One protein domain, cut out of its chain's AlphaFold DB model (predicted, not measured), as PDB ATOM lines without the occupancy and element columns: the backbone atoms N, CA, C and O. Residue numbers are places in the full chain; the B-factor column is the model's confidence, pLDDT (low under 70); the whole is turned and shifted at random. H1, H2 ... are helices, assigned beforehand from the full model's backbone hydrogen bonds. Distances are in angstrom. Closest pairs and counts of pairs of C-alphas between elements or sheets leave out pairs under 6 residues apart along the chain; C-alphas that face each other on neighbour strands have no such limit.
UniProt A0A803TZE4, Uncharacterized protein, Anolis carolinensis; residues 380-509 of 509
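What this domain is: This is residues 380 to 509 of the 509 residues of an uncharacterized protein of Anolis carolinensis (UniProt A0A803TZE4). Four helices, H1 to H4, make an up-and-down bundle, each running against the one before it, with H2 between H1 and H4 and with H3 packed on H1 and H2. Short H5 meets one end of H3 crosswise, and H6 lies outside the bundle, where residues 502 to 509 stick out. The 130 printed residues hold six named helices, H1 to H6 in order, and no named strand; the class is all helix. The whole is compact, with a radius of gyration of the C-alphas of 15.1 A and spans of 40 by 37 by 34 A.

How they stand to each other: H4, residues 456 to 476, touches H2, residues 409 to 423, the same way at a shallow tilt of 30 degrees; their closest C-alphas, Ala 413 and Leu 465, are 4.3 A apart. H2 forms a helical hairpin with H1, residues 381 to 390, at a steep tilt of 41 degrees; the closest C-alphas, Val 386 and Val 419, are 5.6 A apart. The hub, H3, residues 433 to 448, touches H2 with residues 439 to 446 alone; the closest C-alphas, Ala 412 and Val 446, are 6.0 A apart. H3 touches H5, residues 479 to 487, only at their ends, about perpendicular at 85 degrees, with C-alphas 433 and 484 closest at 4.6 A. H6, residues 497 to 505, touches no helix. Every O i to N i+4 pair is within hydrogen-bond range in H1, H2 and H3, against 16 of 17 in H4 and 3 of 5 in both H5 and H6.

Where its parts are: H4 measures 31.0 A, from C-alpha 456 at (164.972, 228.971, 242.140) to C-alpha 476 at (160.783, 252.914, 222.895). H3 measures 22.3 A and H2 20.9 A.

The domain as a whole: The printed part has no cut. The link H1 to H2 is long. Mean pLDDT of the printed part is 70.6, and 32 in H6.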
ATOM      1  N   PRO A 380     144.946 255.847 224.054       86.25
ATOM      2  CA  PRO A 380     145.758 255.312 222.971       86.25
ATOM      3  C   PRO A 380     145.440 253.839 222.660       86.25
ATOM      4  O   PRO A 380     145.337 253.025 223.590       86.25
ATOM      5  N   PRO A 381     145.341 253.446 221.374       90.12
ATOM      6  CA  PRO A 381     145.039 252.067 220.984       90.12
ATOM      7  C   PRO A 381     146.006 251.039 221.583       90.12
ATOM      8  O   PRO A 381     145.587 249.946 221.967       90.12
ATOM      9  N   LEU A 382     147.283 251.411 221.720       90.88
ATOM     10  CA  LEU A 382     148.308 250.601 222.375       90.88
ATOM     11  C   LEU A 382     147.910 250.215 223.805       90.88
ATOM     12  O   LEU A 382     147.968 249.040 224.161       90.88
ATOM     13  N   ILE A 383     147.465 251.180 224.614       88.38
ATOM     14  CA  ILE A 383     147.093 250.966 226.022       88.38
ATOM     15  C   ILE A 383     145.931 249.974 226.121       88.38
ATOM     16  O   ILE A 383     145.968 249.042 226.927       88.38
ATOM     17  N   ALA A 384     144.919 250.129 225.263       88.44
ATOM     18  CA  ALA A 384     143.775 249.225 225.224       88.44
ATOM     19  C   ALA A 384     144.185 247.788 224.855       88.44
ATOM     20  O   ALA A 384     143.733 246.836 225.496       88.44
ATOM     21  N   GLN A 385     145.065 247.621 223.862       90.50
ATOM     22  CA  GLN A 385     145.553 246.303 223.448       90.50
ATOM     23  C   GLN A 385     146.429 245.639 224.517       90.50
ATOM     24  O   GLN A 385     146.268 244.445 224.774       90.50
ATOM     25  N   VAL A 386     147.311 246.397 225.178       90.19
ATOM     26  CA  VAL A 386     148.147 245.890 226.278       90.19
ATOM     27  C   VAL A 386     147.279 245.398 227.434       90.19
ATOM     28  O   VAL A 386     147.438 244.257 227.868       90.19
ATOM     29  N   ASN A 387     146.315 246.203 227.886       89.69
ATOM     30  CA  ASN A 387     145.422 245.824 228.986       89.69
ATOM     31  C   ASN A 387     144.553 244.607 228.631       89.69
ATOM     32  O   ASN A 387     144.388 243.697 229.444       89.69
ATOM     33  N   MET A 388     144.044 244.540 227.395       88.69
ATOM     34  CA  MET A 388     143.308 243.372 226.902       88.69
ATOM     35  C   MET A 388     144.184 242.114 226.912       88.69
ATOM     36  O   MET A 388     143.732 241.044 227.317       88.69
ATOM     37  N   ARG A 389     145.448 242.233 226.491       89.31
ATOM     38  CA  ARG A 389     146.381 241.105 226.428       89.31
ATOM     39  C   ARG A 389     146.781 240.597 227.807       89.31
ATOM     40  O   ARG A 389     146.913 239.385 227.977       89.31
ATOM     41  N   ALA A 390     146.983 241.509 228.752       85.38
ATOM     42  CA  ALA A 390     147.325 241.193 230.132       85.38
ATOM     43  C   ALA A 390     146.125 240.679 230.948       85.38
ATOM     44  O   ALA A 390     146.320 240.128 232.028       85.38
ATOM     45  N   ASN A 391     144.897 240.832 230.432       85.25
ATOM     46  CA  ASN A 391     143.650 240.503 231.130       85.25
ATOM     47  C   ASN A 391     143.510 241.221 232.491       85.25
ATOM     48  O   ASN A 391     142.873 240.723 233.417       85.25
ATOM     49  N   VAL A 392     144.141 242.392 232.612       82.56
ATOM     50  CA  VAL A 392     144.136 243.279 233.780       82.56
ATOM     51  C   VAL A 392     144.548 244.683 233.324       82.56
ATOM     52  O   VAL A 392     145.211 244.838 232.296       82.56
ATOM     53  N   THR A 393     144.153 245.721 234.062       82.38
ATOM     54  CA  THR A 393     144.629 247.087 233.807       82.38
ATOM     55  C   THR A 393     146.083 247.204 234.254       82.38
ATOM     56  O   THR A 393     146.357 247.335 235.440       82.38
ATOM     57  N   VAL A 394     146.998 247.144 233.292       79.25
ATOM     58  CA  VAL A 394     148.445 247.296 233.497       79.25
ATOM     59  C   VAL A 394     148.874 248.738 233.266       79.25
ATOM     60  O   VAL A 394     149.666 249.289 234.018       79.25
ATOM     61  N   ILE A 395     148.331 249.363 232.222       84.19
ATOM     62  CA  ILE A 395     148.542 250.776 231.930       84.19
ATOM     63  C   ILE A 395     147.224 251.500 232.212       84.19
ATOM     64  O   ILE A 395     146.250 251.290 231.479       84.19
ATOM     65  N   PRO A 396     147.139 252.335 233.259       77.94
ATOM     66  CA  PRO A 396     145.911 253.047 233.562       77.94
ATOM     67  C   PRO A 396     145.613 254.075 232.465       77.94
ATOM     68  O   PRO A 396     146.497 254.790 232.000       77.94
ATOM     69  N   ALA A 397     144.341 254.179 232.074       75.88
ATOM     70  CA  ALA A 397     143.888 255.196 231.121       75.88
ATOM     71  C   ALA A 397     144.083 256.626 231.659       75.88
ATOM     72  O   ALA A 397     144.280 257.565 230.893       75.88
ATOM     73  N   ASN A 398     144.038 256.782 232.985       77.94
ATOM     74  CA  ASN A 398     144.301 258.028 233.683       77.94
ATOM     75  C   ASN A 398     145.472 257.831 234.651       77.94
ATOM     76  O   ASN A 398     145.374 257.082 235.621       77.94
ATOM     77  N   VAL A 399     146.563 258.555 234.410       75.50
ATOM     78  CA  VAL A 399     147.785 258.500 235.224       75.50
ATOM     79  C   VAL A 399     147.521 258.860 236.694       75.50
ATOM     80  O   VAL A 399     148.142 258.274 237.573       75.50
ATOM     81  N   PHE A 400     146.564 259.747 236.996       76.25
ATOM     82  CA  PHE A 400     146.198 260.098 238.379       76.25
ATOM     83  C   PHE A 400     145.402 258.994 239.098       76.25
ATOM     84  O   PHE A 400     145.310 259.006 240.324       76.25
ATOM     85  N   GLN A 401     144.864 258.019 238.358       70.38
ATOM     86  CA  GLN A 401     144.153 256.849 238.888       70.38
ATOM     87  C   GLN A 401     145.041 255.594 238.953       70.38
ATOM     88  O   GLN A 401     144.534 254.499 239.166       70.38
ATOM     89  N   ALA A 402     146.356 255.729 238.754       62.88
ATOM     90  CA  ALA A 402     147.291 254.613 238.848       62.88
ATOM     91  C   ALA A 402     147.366 254.070 240.287       62.88
ATOM     92  O   ALA A 402     147.877 254.747 241.177       62.88
ATOM     93  N   ASP A 403     146.866 252.868 240.553       58.88
ATOM     94  CA  ASP A 403     147.020 252.265 241.879       58.88
ATOM     95  C   ASP A 403     148.432 251.703 242.059       58.88
ATOM     96  O   ASP A 403     148.963 251.021 241.184       58.88
ATOM     97  N   VAL A 404     149.032 251.960 243.225       52.81
ATOM     98  CA  VAL A 404     150.319 251.362 243.591       52.81
ATOM     99  C   VAL A 404     150.063 249.923 244.018       52.81
ATOM    100  O   VAL A 404     149.697 249.671 245.165       52.81
ATOM    101  N   GLN A 405     150.260 248.970 243.112       54.44
ATOM    102  CA  GLN A 405     150.333 247.556 243.473       54.44
ATOM    103  C   GLN A 405     151.792 247.108 243.457       54.44
ATOM    104  O   GLN A 405     152.521 247.330 242.495       54.44
ATOM    105  N   SER A 406     152.246 246.483 244.543       54.94
ATOM    106  CA  SER A 406     153.546 245.821 244.549       54.94
ATOM    107  C   SER A 406     153.458 244.559 243.688       54.94
ATOM    108  O   SER A 406     152.748 243.609 244.015       54.94
ATOM    109  N   LEU A 407     154.159 244.559 242.554       64.62
ATOM    110  CA  LEU A 407     154.223 243.402 241.663       64.62
ATOM    111  C   LEU A 407     155.346 242.459 242.114       64.62
ATOM    112  O   LEU A 407     156.464 242.895 242.392       64.62
ATOM    113  N   ASN A 408     155.061 241.157 242.158       66.81
ATOM    114  CA  ASN A 408     156.104 240.131 242.254       66.81
ATOM    115  C   ASN A 408     156.786 239.918 240.881       66.81
ATOM    116  O   ASN A 408     156.321 240.450 239.870       66.81
ATOM    117  N   ALA A 409     157.883 239.147 240.814       70.19
ATOM    118  CA  ALA A 409     158.683 239.016 239.577       70.19
ATOM    119  C   ALA A 409     157.873 238.423 238.440       70.19
ATOM    120  O   ALA A 409     157.947 238.915 237.322       70.19
ATOM    121  N   SER A 410     157.086 237.389 238.731       77.81
ATOM    122  CA  SER A 410     156.267 236.728 237.721       77.81
ATOM    123  C   SER A 410     155.200 237.670 237.159       77.81
ATOM    124  O   SER A 410     155.041 237.754 235.942       77.81
ATOM    125  N   ALA A 411     154.521 238.441 238.013       78.88
ATOM    126  CA  ALA A 411     153.535 239.425 237.584       78.88
ATOM    127  C   ALA A 411     154.185 240.567 236.792       78.88
ATOM    128  O   ALA A 411     153.696 240.917 235.720       78.88
ATOM    129  N   ALA A 412     155.318 241.097 237.261       78.75
ATOM    130  CA  ALA A 412     156.078 242.127 236.557       78.75
ATOM    131  C   ALA A 412     156.584 241.633 235.186       78.75
ATOM    132  O   ALA A 412     156.523 242.364 234.196       78.75
ATOM    133  N   ALA A 413     157.026 240.373 235.107       83.38
ATOM    134  CA  ALA A 413     157.484 239.754 233.868       83.38
ATOM    135  C   ALA A 413     156.310 239.542 232.909       83.38
ATOM    136  O   ALA A 413     156.425 239.845 231.726       83.38
ATOM    137  N   GLY A 414     155.155 239.101 233.416       86.12
ATOM    138  CA  GLY A 414     153.923 238.972 232.637       86.12
ATOM    139  C   GLY A 414     153.431 240.310 232.079       86.12
ATOM    140  O   GLY A 414     153.051 240.384 230.910       86.12
ATOM    141  N   VAL A 415     153.501 241.371 232.888       87.06
ATOM    142  CA  VAL A 415     153.187 242.754 232.503       87.06
ATOM    143  C   VAL A 415     154.072 243.217 231.345       87.06
ATOM    144  O   VAL A 415     153.552 243.599 230.294       87.06
ATOM    145  N   LEU A 416     155.399 243.133 231.486       87.88
ATOM    146  CA  LEU A 416     156.303 243.545 230.409       87.88
ATOM    147  C   LEU A 416     156.213 242.632 229.189       87.88
ATOM    148  O   LEU A 416     156.251 243.126 228.067       87.88
ATOM    149  N   GLY A 417     156.013 241.330 229.383       90.31
ATOM    150  CA  GLY A 417     155.807 240.388 228.289       90.31
ATOM    151  C   GLY A 417     154.525 240.668 227.495       90.31
ATOM    152  O   GLY A 417     154.482 240.420 226.289       90.31
ATOM    153  N   ALA A 418     153.475 241.206 228.127       91.31
ATOM    154  CA  ALA A 418     152.277 241.666 227.424       91.31
ATOM    155  C   ALA A 418     152.562 242.924 226.590       91.31
ATOM    156  O   ALA A 418     152.164 242.972 225.425       91.31
ATOM    157  N   VAL A 419     153.287 243.896 227.157       92.12
ATOM    158  CA  VAL A 419     153.722 245.111 226.445       92.12
ATOM    159  C   VAL A 419     154.583 244.751 225.236       92.12
ATOM    160  O   VAL A 419     154.283 245.172 224.120       92.12
ATOM    161  N   GLU A 420     155.602 243.915 225.431       93.50
ATOM    162  CA  GLU A 420     156.504 243.472 224.369       93.50
ATOM    163  C   GLU A 420     155.746 242.797 223.222       93.50
ATOM    164  O   GLU A 420     155.942 243.147 222.062       93.50
ATOM    165  N   LYS A 421     154.834 241.865 223.527       93.00
ATOM    166  CA  LYS A 421     154.062 241.147 222.500       93.00
ATOM    167  C   LYS A 421     153.179 242.060 221.657       93.00
ATOM    168  O   LYS A 421     152.950 241.746 220.493       93.00
ATOM    169  N   VAL A 422     152.647 243.140 222.232       93.44
ATOM    170  CA  VAL A 422     151.855 244.120 221.473       93.44
ATOM    171  C   VAL A 422     152.773 244.951 220.576       93.44
ATOM    172  O   VAL A 422     152.481 245.097 219.388       93.44
ATOM    173  N   LEU A 423     153.906 245.420 221.109       91.44
ATOM    174  CA  LEU A 423     154.887 246.213 220.358       91.44
ATOM    175  C   LEU A 423     155.547 245.427 219.211       91.44
ATOM    176  O   LEU A 423     155.849 246.010 218.177       91.44
ATOM    177  N   LEU A 424     155.740 244.115 219.372       91.50
ATOM    178  CA  LEU A 424     156.338 243.224 218.366       91.50
ATOM    179  C   LEU A 424     155.304 242.464 217.516       91.50
ATOM    180  O   LEU A 424     155.654 241.511 216.817       91.50
ATOM    181  N   SER A 425     154.023 242.826 217.597       90.50
ATOM    182  CA  SER A 425     152.990 242.192 216.771       90.50
ATOM    183  C   SER A 425     153.197 242.497 215.279       90.50
ATOM    184  O   SER A 425     153.893 243.440 214.917       90.50
ATOM    185  N   ALA A 426     152.614 241.680 214.392       85.44
ATOM    186  CA  ALA A 426     152.790 241.838 212.941       85.44
ATOM    187  C   ALA A 426     152.291 243.198 212.410       85.44
ATOM    188  O   ALA A 426     152.818 243.701 211.423       85.44
ATOM    189  N   GLU A 427     151.298 243.783 213.084       86.75
ATOM    190  CA  GLU A 427     150.754 245.116 212.819       86.75
ATOM    191  C   GLU A 427     150.597 245.852 214.163       86.75
ATOM    192  O   GLU A 427     149.508 245.841 214.750       86.75
ATOM    193  N   PRO A 428     151.679 246.442 214.705       85.88
ATOM    194  CA  PRO A 428     151.621 247.084 216.006       85.88
ATOM    195  C   PRO A 428     150.801 248.381 215.925       85.88
ATOM    196  O   PRO A 428     150.882 249.110 214.930       85.88
ATOM    197  N   PRO A 429     150.004 248.704 216.961       88.06
ATOM    198  CA  PRO A 429     149.331 249.995 217.029       88.06
ATOM    199  C   PRO A 429     150.373 251.127 217.084       88.06
ATOM    200  O   PRO A 429     151.472 250.919 217.603       88.06
ATOM    201  N   PRO A 430     150.039 252.335 216.594       86.69
ATOM    202  CA  PRO A 430     150.967 253.458 216.635       86.69
ATOM    203  C   PRO A 430     151.360 253.772 218.083       86.69
ATOM    204  O   PRO A 430     150.501 253.922 218.956       86.69
ATOM    205  N   LEU A 431     152.666 253.881 218.323       87.88
ATOM    206  CA  LEU A 431     153.230 254.307 219.598       87.88
ATOM    207  C   LEU A 431     153.204 255.839 219.674       87.88
ATOM    208  O   LEU A 431     154.229 256.492 219.534       87.88
ATOM    209  N   ASP A 432     152.015 256.419 219.844       87.62
ATOM    210  CA  ASP A 432     151.859 257.865 220.034       87.62
ATOM    211  C   ASP A 432     152.414 258.341 221.395       87.62
ATOM    212  O   ASP A 432     152.809 257.543 222.250       87.62
ATOM    213  N   ALA A 433     152.437 259.657 221.627       81.62
ATOM    214  CA  ALA A 433     152.956 260.241 222.867       81.62
ATOM    215  C   ALA A 433     152.278 259.689 224.139       81.62
ATOM    216  O   ALA A 433     152.943 259.508 225.163       81.62
ATOM    217  N   GLY A 434     150.975 259.385 224.082       82.25
ATOM    218  CA  GLY A 434     150.225 258.820 225.203       82.25
ATOM    219  C   GLY A 434     150.573 257.351 225.455       82.25
ATOM    220  O   GLY A 434     150.807 256.955 226.598       82.25
ATOM    221  N   GLY A 435     150.668 256.548 224.394       86.56
ATOM    222  CA  GLY A 435     151.106 255.156 224.453       86.56
ATOM    223  C   GLY A 435     152.541 255.036 224.956       86.56
ATOM    224  O   GLY A 435     152.822 254.227 225.840       86.56
ATOM    225  N   LEU A 436     153.431 255.901 224.470       85.75
ATOM    226  CA  LEU A 436     154.826 255.971 224.893       85.75
ATOM    227  C   LEU A 436     154.942 256.340 226.377       85.75
ATOM    228  O   LEU A 436     155.695 255.698 227.112       85.75
ATOM    229  N   LEU A 437     154.159 257.316 226.847       81.38
ATOM    230  CA  LEU A 437     154.092 257.668 228.266       81.38
ATOM    231  C   LEU A 437     153.606 256.493 229.126       81.38
ATOM    232  O   LEU A 437     154.190 256.232 230.178       81.38
ATOM    233  N   GLY A 438     152.582 255.770 228.667       83.50
ATOM    234  CA  GLY A 438     152.053 254.585 229.341       83.50
ATOM    235  C   GLY A 438     153.082 253.456 229.454       83.50
ATOM    236  O   GLY A 438     153.287 252.910 230.537       83.50
ATOM    237  N   VAL A 439     153.803 253.152 228.370       86.94
ATOM    238  CA  VAL A 439     154.890 252.155 228.388       86.94
ATOM    239  C   VAL A 439     156.025 252.595 229.315       86.94
ATOM    240  O   VAL A 439     156.546 251.794 230.094       86.94
ATOM    241  N   PHE A 440     156.388 253.878 229.289       82.06
ATOM    242  CA  PHE A 440     157.406 254.420 230.183       82.06
ATOM    243  C   PHE A 440     156.988 254.343 231.661       82.06
ATOM    244  O   PHE A 440     157.822 254.049 232.519       82.06
ATOM    245  N   GLN A 441     155.704 254.551 231.967       78.75
ATOM    246  CA  GLN A 441     155.161 254.373 233.313       78.75
ATOM    247  C   GLN A 441     155.308 252.923 233.792       78.75
ATOM    248  O   GLN A 441     155.775 252.716 234.911       78.75
ATOM    249  N   VAL A 442     155.016 251.933 232.942       80.56
ATOM    250  CA  VAL A 442     155.197 250.506 233.275       80.56
ATOM    251  C   VAL A 442     156.663 250.172 233.521       80.56
ATOM    252  O   VAL A 442     156.994 249.528 234.513       80.56
ATOM    253  N   LEU A 443     157.575 250.644 232.665       79.81
ATOM    254  CA  LEU A 443     159.012 250.444 232.883       79.81
ATOM    255  C   LEU A 443     159.469 251.058 234.212       79.81
ATOM    256  O   LEU A 443     160.294 250.473 234.916       79.81
ATOM    257  N   LYS A 444     158.916 252.216 234.584       73.19
ATOM    258  CA  LYS A 444     159.181 252.849 235.877       73.19
ATOM    259  C   LYS A 444     158.626 252.008 237.028       73.19
ATOM    260  O   LYS A 444     159.353 251.756 237.982       73.19
ATOM    261  N   GLU A 445     157.394 251.527 236.932       71.00
ATOM    262  CA  GLU A 445     156.751 250.683 237.945       71.00
ATOM    263  C   GLU A 445     157.502 249.369 238.183       71.00
ATOM    264  O   GLU A 445     157.786 249.008 239.326       71.00
ATOM    265  N   VAL A 446     157.916 248.704 237.107       70.31
ATOM    266  CA  VAL A 446     158.698 247.466 237.167       70.31
ATOM    267  C   VAL A 446     160.098 247.721 237.730       70.31
ATOM    268  O   VAL A 446     160.601 246.922 238.511       70.31
ATOM    269  N   SER A 447     160.719 248.863 237.410       61.31
ATOM    270  CA  SER A 447     162.022 249.237 237.988       61.31
ATOM    271  C   SER A 447     161.947 249.573 239.485       61.31
ATOM    272  O   SER A 447     162.914 249.372 240.226       61.31
ATOM    273  N   VAL A 448     160.795 250.079 239.943       48.06
ATOM    274  CA  VAL A 448     160.521 250.387 241.352       48.06
ATOM    275  C   VAL A 448     160.075 249.142 242.103       48.06
ATOM    276  O   VAL A 448     160.317 249.075 243.295       48.06
ATOM    277  N   SER A 449     159.498 248.139 241.452       48.22
ATOM    278  CA  SER A 449     159.175 246.840 242.046       48.22
ATOM    279  C   SER A 449     160.407 245.950 241.976       48.22
ATOM    280  O   SER A 449     160.479 245.038 241.162       48.22
ATOM    281  N   SER A 450     161.442 246.232 242.773       45.59
ATOM    282  CA  SER A 450     162.539 245.265 242.840       45.59
ATOM    283  C   SER A 450     161.975 243.943 243.302       45.59
ATOM    284  O   SER A 450     161.336 243.858 244.355       45.59
ATOM    285  N   VAL A 451     162.283 242.904 242.553       44.06
ATOM    286  CA  VAL A 451     162.042 241.545 242.980       44.06
ATOM    287  C   VAL A 451     163.407 240.933 243.223       44.06
ATOM    288  O   VAL A 451     164.343 241.136 242.456       44.06
ATOM    289  N   GLU A 452     163.548 240.280 244.360       40.12
ATOM    290  CA  GLU A 452     164.701 239.440 244.622       40.12
ATOM    291  C   GLU A 452     164.204 237.998 244.557       40.12
ATOM    292  O   GLU A 452     163.002 237.765 244.676       40.12
ATOM    293  N   ALA A 453     165.113 237.064 244.303       40.34
ATOM    294  CA  ALA A 453     164.798 235.646 244.240       40.34
ATOM    295  C   ALA A 453     165.366 234.962 245.482       40.34
ATOM    296  O   ALA A 453     166.585 234.906 245.656       40.34
ATOM    297  N   GLU A 454     164.484 234.483 246.355       37.56
ATOM    298  CA  GLU A 454     164.803 233.655 247.525       37.56
ATOM    299  C   GLU A 454     164.742 232.177 247.104       37.56
ATOM    300  O   GLU A 454     165.450 231.339 247.666       37.56
ATOM    301  N   GLU A 455     163.987 231.882 246.037       48.03
ATOM    302  CA  GLU A 455     163.779 230.545 245.484       48.03
ATOM    303  C   GLU A 455     164.209 230.418 244.003       48.03
ATOM    304  O   GLU A 455     164.201 231.397 243.253       48.03
ATOM    305  N   PRO A 456     164.570 229.206 243.530       48.28
ATOM    306  CA  PRO A 456     164.972 228.971 242.140       48.28
ATOM    307  C   PRO A 456     163.924 229.381 241.090       48.28
ATOM    308  O   PRO A 456     164.299 229.846 240.017       48.28
ATOM    309  N   GLU A 457     162.629 229.244 241.395       53.47
ATOM    310  CA  GLU A 457     161.524 229.635 240.499       53.47
ATOM    311  C   GLU A 457     161.434 231.165 240.320       53.47
ATOM    312  O   GLU A 457     161.095 231.660 239.243       53.47
ATOM    313  N   GLU A 458     161.809 231.943 241.340       56.06
ATOM    314  CA  GLU A 458     161.842 233.410 241.260       56.06
ATOM    315  C   GLU A 458     163.013 233.913 240.405       56.06
ATOM    316  O   GLU A 458     162.924 234.980 239.792       56.06
ATOM    317  N   LEU A 459     164.099 233.137 240.311       63.16
ATOM    318  CA  LEU A 459     165.260 233.479 239.490       63.16
ATOM    319  C   LEU A 459     164.935 233.417 237.990       63.16
ATOM    320  O   LEU A 459     165.361 234.294 237.239       63.16
ATOM    321  N   GLU A 460     164.147 232.427 237.563       70.94
ATOM    322  CA  GLU A 460     163.674 232.313 236.177       70.94
ATOM    323  C   GLU A 460     162.745 233.481 235.814       70.94
ATOM    324  O   GLU A 460     162.896 234.111 234.764       70.94
ATOM    325  N   ALA A 461     161.837 233.849 236.725       71.31
ATOM    326  CA  ALA A 461     160.965 235.005 236.544       71.31
ATOM    327  C   ALA A 461     161.752 236.328 236.449       71.31
ATOM    328  O   ALA A 461     161.394 237.198 235.655       71.31
ATOM    329  N   LEU A 462     162.837 236.481 237.214       67.88
ATOM    330  CA  LEU A 462     163.728 237.643 237.135       67.88
ATOM    331  C   LEU A 462     164.522 237.714 235.830       67.88
ATOM    332  O   LEU A 462     164.736 238.806 235.299       67.88
ATOM    333  N   GLU A 463     164.966 236.575 235.305       77.06
ATOM    334  CA  GLU A 463     165.641 236.530 234.010       77.06
ATOM    335  C   GLU A 463     164.681 236.933 232.884       77.06
ATOM    336  O   GLU A 463     165.006 237.821 232.091       77.06
ATOM    337  N   ALA A 464     163.472 236.362 232.873       79.88
ATOM    338  CA  ALA A 464     162.417 236.745 231.936       79.88
ATOM    339  C   ALA A 464     162.072 238.240 232.050       79.88
ATOM    340  O   ALA A 464     161.976 238.941 231.043       79.88
ATOM    341  N   LEU A 465     161.963 238.757 233.280       82.06
ATOM    342  CA  LEU A 465     161.738 240.177 233.540       82.06
ATOM    343  C   LEU A 465     162.825 241.054 232.909       82.06
ATOM    344  O   LEU A 465     162.516 242.036 232.233       82.06
ATOM    345  N   GLY A 466     164.095 240.698 233.123       75.38
ATOM    346  CA  GLY A 466     165.238 241.428 232.583       75.38
ATOM    347  C   GLY A 466     165.255 241.447 231.054       75.38
ATOM    348  O   GLY A 466     165.521 242.494 230.462       75.38
ATOM    349  N   GLN A 467     164.925 240.323 230.415       83.06
ATOM    350  CA  GLN A 467     164.830 240.223 228.956       83.06
ATOM    351  C   GLN A 467     163.721 241.124 228.401       83.06
ATOM    352  O   GLN A 467     163.997 241.972 227.547       83.06
ATOM    353  N   HIS A 468     162.503 241.009 228.942       86.56
ATOM    354  CA  HIS A 468     161.370 241.837 228.526       86.56
ATOM    355  C   HIS A 468     161.653 243.334 228.727       86.56
ATOM    356  O   HIS A 468     161.342 244.158 227.866       86.56
ATOM    357  N   TYR A 469     162.305 243.702 229.836       85.06
ATOM    358  CA  TYR A 469     162.677 245.088 230.121       85.06
ATOM    359  C   TYR A 469     163.606 245.666 229.054       85.06
ATOM    360  O   TYR A 469     163.343 246.748 228.530       85.06
ATOM    361  N   VAL A 470     164.690 244.956 228.726       81.06
ATOM    362  CA  VAL A 470     165.667 245.405 227.724       81.06
ATOM    363  C   VAL A 470     165.011 245.547 226.356       81.06
ATOM    364  O   VAL A 470     165.254 246.540 225.673       81.06
ATOM    365  N   GLN A 471     164.158 244.594 225.977       87.44
ATOM    366  CA  GLN A 471     163.491 244.606 224.682       87.44
ATOM    367  C   GLN A 471     162.526 245.792 224.552       87.44
ATOM    368  O   GLN A 471     162.622 246.566 223.601       87.44
ATOM    369  N   VAL A 472     161.640 245.986 225.534       87.56
ATOM    370  CA  VAL A 472     160.681 247.103 225.540       87.56
ATOM    371  C   VAL A 472     161.407 248.447 225.609       87.56
ATOM    372  O   VAL A 472     161.073 249.359 224.852       87.56
ATOM    373  N   ALA A 473     162.422 248.573 226.472       84.62
ATOM    374  CA  ALA A 473     163.239 249.781 226.559       84.62
ATOM    375  C   ALA A 473     163.955 250.077 225.233       84.62
ATOM    376  O   ALA A 473     164.017 251.232 224.822       84.62
ATOM    377  N   GLY A 474     164.456 249.045 224.547       81.94
ATOM    378  CA  GLY A 474     165.070 249.162 223.228       81.94
ATOM    379  C   GLY A 474     164.122 249.785 222.207       81.94
ATOM    380  O   GLY A 474     164.476 250.803 221.621       81.94
ATOM    381  N   ILE A 475     162.908 249.236 222.079       86.44
ATOM    382  CA  ILE A 475     161.883 249.702 221.128       86.44
ATOM    383  C   ILE A 475     161.531 251.166 221.384       86.44
ATOM    384  O   ILE A 475     161.592 251.993 220.479       86.44
ATOM    385  N   ILE A 476     161.201 251.531 222.628       86.06
ATOM    386  CA  ILE A 476     160.783 252.914 222.895       86.06
ATOM    387  C   ILE A 476     161.926 253.911 222.696       86.06
ATOM    388  O   ILE A 476     161.656 255.080 222.455       86.06
ATOM    389  N   LEU A 477     163.190 253.490 222.797       82.50
ATOM    390  CA  LEU A 477     164.362 254.350 222.606       82.50
ATOM    391  C   LEU A 477     164.802 254.479 221.137       82.50
ATOM    392  O   LEU A 477     165.783 255.179 220.872       82.50
ATOM    393  N   GLU A 478     164.105 253.838 220.195       83.50
ATOM    394  CA  GLU A 478     164.380 253.966 218.761       83.50
ATOM    395  C   GLU A 478     164.201 255.406 218.256       83.50
ATOM    396  O   GLU A 478     163.398 256.189 218.770       83.50
ATOM    397  N   GLU A 479     164.982 255.762 217.231       76.00
ATOM    398  CA  GLU A 479     165.008 257.113 216.654       76.00
ATOM    399  C   GLU A 479     163.645 257.533 216.092       76.00
ATOM    400  O   GLU A 479     163.273 258.702 216.204       76.00
ATOM    401  N   ASP A 480     162.873 256.574 215.586       82.81
ATOM    402  CA  ASP A 480     161.540 256.801 215.028       82.81
ATOM    403  C   ASP A 480     160.555 257.371 216.065       82.81
ATOM    404  O   ASP A 480     159.639 258.098 215.692       82.81
ATOM    405  N   ASN A 481     160.801 257.151 217.363       82.88
ATOM    406  CA  ASN A 481     159.974 257.655 218.466       82.88
ATOM    407  C   ASN A 481     160.434 259.029 219.000       82.88
ATOM    408  O   ASN A 481     159.927 259.533 220.010       82.88
ATOM    409  N   ALA A 482     161.459 259.652 218.400       77.44
ATOM    410  CA  ALA A 482     162.074 260.876 218.928       77.44
ATOM    411  C   ALA A 482     161.110 262.076 218.972       77.44
ATOM    412  O   ALA A 482     161.249 262.968 219.826       77.44
ATOM    413  N   LYS A 483     160.131 262.112 218.063       81.88
ATOM    414  CA  LYS A 483     159.110 263.160 218.017       81.88
ATOM    415  C   LYS A 483     158.163 263.035 219.212       81.88
ATOM    416  O   LYS A 483     157.977 264.005 219.943       81.88
ATOM    417  N   GLU A 484     157.667 261.838 219.478       83.56
ATOM    418  CA  GLU A 484     156.768 261.512 220.584       83.56
ATOM    419  C   GLU A 484     157.473 261.737 221.929       83.56
ATOM    420  O   GLU A 484     156.920 262.358 222.840       83.56
ATOM    421  N   TRP A 485     158.759 261.380 222.034       77.06
ATOM    422  CA  TRP A 485     159.590 261.748 223.188       77.06
ATOM    423  C   TRP A 485     159.717 263.257 223.394       77.06
ATOM    424  O   TRP A 485     159.786 263.719 224.537       77.06
ATOM    425  N   SER A 486     159.775 264.033 222.312       72.62
ATOM    426  CA  SER A 486     159.820 265.497 222.384       72.62
ATOM    427  C   SER A 486     158.487 266.072 222.867       72.62
ATOM    428  O   SER A 486     158.477 267.050 223.617       72.62
ATOM    429  N   GLU A 487     157.376 265.418 222.529       71.94
ATOM    430  CA  GLU A 487     156.032 265.743 223.010       71.94
ATOM    431  C   GLU A 487     155.796 265.356 224.479       71.94
ATOM    432  O   GLU A 487     154.895 265.897 225.113       71.94
ATOM    433  N   ILE A 488     156.629 264.507 225.078       68.44
ATOM    434  CA  ILE A 488     156.581 264.226 226.525       68.44
ATOM    435  C   ILE A 488     157.804 264.756 227.285       68.44
ATOM    436  O   ILE A 488     157.973 264.514 228.477       68.44
ATOM    437  N   LYS A 489     158.666 265.539 226.630       60.09
ATOM    438  CA  LYS A 489     159.894 266.111 227.207       60.09
ATOM    439  C   LYS A 489     159.691 266.939 228.493       60.09
ATOM    440  O   LYS A 489     160.545 266.826 229.370       60.09
ATOM    441  N   PRO A 490     158.594 267.704 228.690       51.94
ATOM    442  CA  PRO A 490     158.342 268.416 229.954       51.94
ATOM    443  C   PRO A 490     158.025 267.496 231.145       51.94
ATOM    444  O   PRO A 490     158.039 267.946 232.285       51.94
ATOM    445  N   VAL A 491     157.768 266.208 230.892       51.12
ATOM    446  CA  VAL A 491     157.549 265.156 231.904       51.12
ATOM    447  C   VAL A 491     158.861 264.673 232.530       51.12
ATOM    448  O   VAL A 491     158.859 263.960 233.533       51.12
ATOM    449  N   LYS A 492     160.006 265.098 231.983       49.38
ATOM    450  CA  LYS A 492     161.342 264.703 232.427       49.38
ATOM    451  C   LYS A 492     162.012 265.838 233.190       49.38
ATOM    452  O   LYS A 492     162.688 266.687 232.612       49.38
ATOM    453  N   GLY A 493     161.891 265.819 234.512       38.09
ATOM    454  CA  GLY A 493     162.928 266.424 235.338       38.09
ATOM    455  C   GLY A 493     164.269 265.738 235.031       38.09
ATOM    456  O   GLY A 493     164.421 264.557 235.314       38.09
ATOM    457  N   HIS A 494     165.218 266.496 234.472       32.28
ATOM    458  CA  HIS A 494     166.633 266.162 234.216       32.28
ATOM    459  C   HIS A 494     167.022 265.281 232.991       32.28
ATOM    460  O   HIS A 494     166.236 264.479 232.482       32.28
ATOM    461  N   PRO A 495     168.248 265.492 232.442       36.28
ATOM    462  CA  PRO A 495     168.615 265.192 231.057       36.28
ATOM    463  C   PRO A 495     169.234 263.801 230.914       36.28
ATOM    464  O   PRO A 495     170.445 263.628 230.999       36.28
ATOM    465  N   ILE A 496     168.408 262.795 230.663       37.41
ATOM    466  CA  ILE A 496     168.897 261.413 230.603       37.41
ATOM    467  C   ILE A 496     169.019 260.867 229.170       37.41
ATOM    468  O   ILE A 496     169.864 260.018 228.892       37.41
ATOM    469  N   LEU A 497     168.295 261.425 228.198       35.72
ATOM    470  CA  LEU A 497     168.368 260.921 226.821       35.72
ATOM    471  C   LEU A 497     169.582 261.403 226.021       35.72
ATOM    472  O   LEU A 497     169.952 260.744 225.058       35.72
ATOM    473  N   VAL A 498     170.250 262.491 226.418       31.22
ATOM    474  CA  VAL A 498     171.447 262.935 225.679       31.22
ATOM    475  C   VAL A 498     172.630 261.989 225.933       31.22
ATOM    476  O   VAL A 498     173.460 261.832 225.052       31.22
ATOM    477  N   SER A 499     172.684 261.282 227.069       29.80
ATOM    478  CA  SER A 499     173.807 260.380 227.385       29.80
ATOM    479  C   SER A 499     173.617 258.953 226.839       29.80
ATOM    480  O   SER A 499     174.555 258.358 226.310       29.80
ATOM    481  N   GLY A 500     172.387 258.415 226.863       32.19
ATOM    482  CA  GLY A 500     172.077 257.097 226.277       32.19
ATOM    483  C   GLY A 500     172.240 257.052 224.751       32.19
ATOM    484  O   GLY A 500     172.742 256.069 224.206       32.19
ATOM    485  N   TYR A 501     171.918 258.162 224.077       33.47
ATOM    486  CA  TYR A 501     172.076 258.327 222.628       33.47
ATOM    487  C   TYR A 501     173.555 258.293 222.181       33.47
ATOM    488  O   TYR A 501     173.855 257.853 221.072       33.47
ATOM    489  N   TYR A 502     174.499 258.686 223.051       29.75
ATOM    490  CA  TYR A 502     175.943 258.545 222.800       29.75
ATOM    491  C   TYR A 502     176.477 257.147 223.155       29.75
ATOM    492  O   TYR A 502     177.339 256.634 222.444       29.75
ATOM    493  N   CYS A 503     175.934 256.497 224.190       28.55
ATOM    494  CA  CYS A 503     176.389 255.176 224.638       28.55
ATOM    495  C   CYS A 503     176.025 254.053 223.641       28.55
ATOM    496  O   CYS A 503     176.858 253.203 223.325       28.55
ATOM    497  N   LEU A 504     174.819 254.090 223.054       33.06
ATOM    498  CA  LEU A 504     174.387 253.121 222.031       33.06
ATOM    499  C   LEU A 504     175.102 253.309 220.680       33.06
ATOM    500  O   LEU A 504     175.323 252.338 219.957       33.06
ATOM    501  N   LYS A 505     175.546 254.532 220.358       30.25
ATOM    502  CA  LYS A 505     176.358 254.799 219.158       30.25
ATOM    503  C   LYS A 505     177.796 254.279 219.272       30.25
ATOM    504  O   LYS A 505     178.419 254.029 218.246       30.25
ATOM    505  N   GLN A 506     178.316 254.092 220.488       30.86
ATOM    506  CA  GLN A 506     179.697 253.651 220.730       30.86
ATOM    507  C   GLN A 506     179.892 252.124 220.696       30.86
ATOM    508  O   GLN A 506     181.031 251.671 220.636       30.86
ATOM    509  N   HIS A 507     178.809 251.334 220.673       28.09
ATOM    510  CA  HIS A 507     178.854 249.863 220.674       28.09
ATOM    511  C   HIS A 507     178.377 249.186 219.372       28.09
ATOM    512  O   HIS A 507     178.194 247.973 219.352       28.09
ATOM    513  N   ARG A 508     178.243 249.922 218.257       29.11
ATOM    514  CA  ARG A 508     178.246 249.316 216.908       29.11
ATOM    515  C   ARG A 508     179.682 249.227 216.370       29.11
ATOM    516  O   ARG A 508     180.081 250.082 215.582       29.11
ATOM    517  N   ILE A 509     180.427 248.202 216.798       28.31
ATOM    518  CA  ILE A 509     181.524 247.546 216.051       28.31
ATOM    519  C   ILE A 509     181.433 246.047 216.312       28.31
ATOM    520  O   ILE A 509     181.380 245.679 217.508       28.31
TER     521      ILE A 509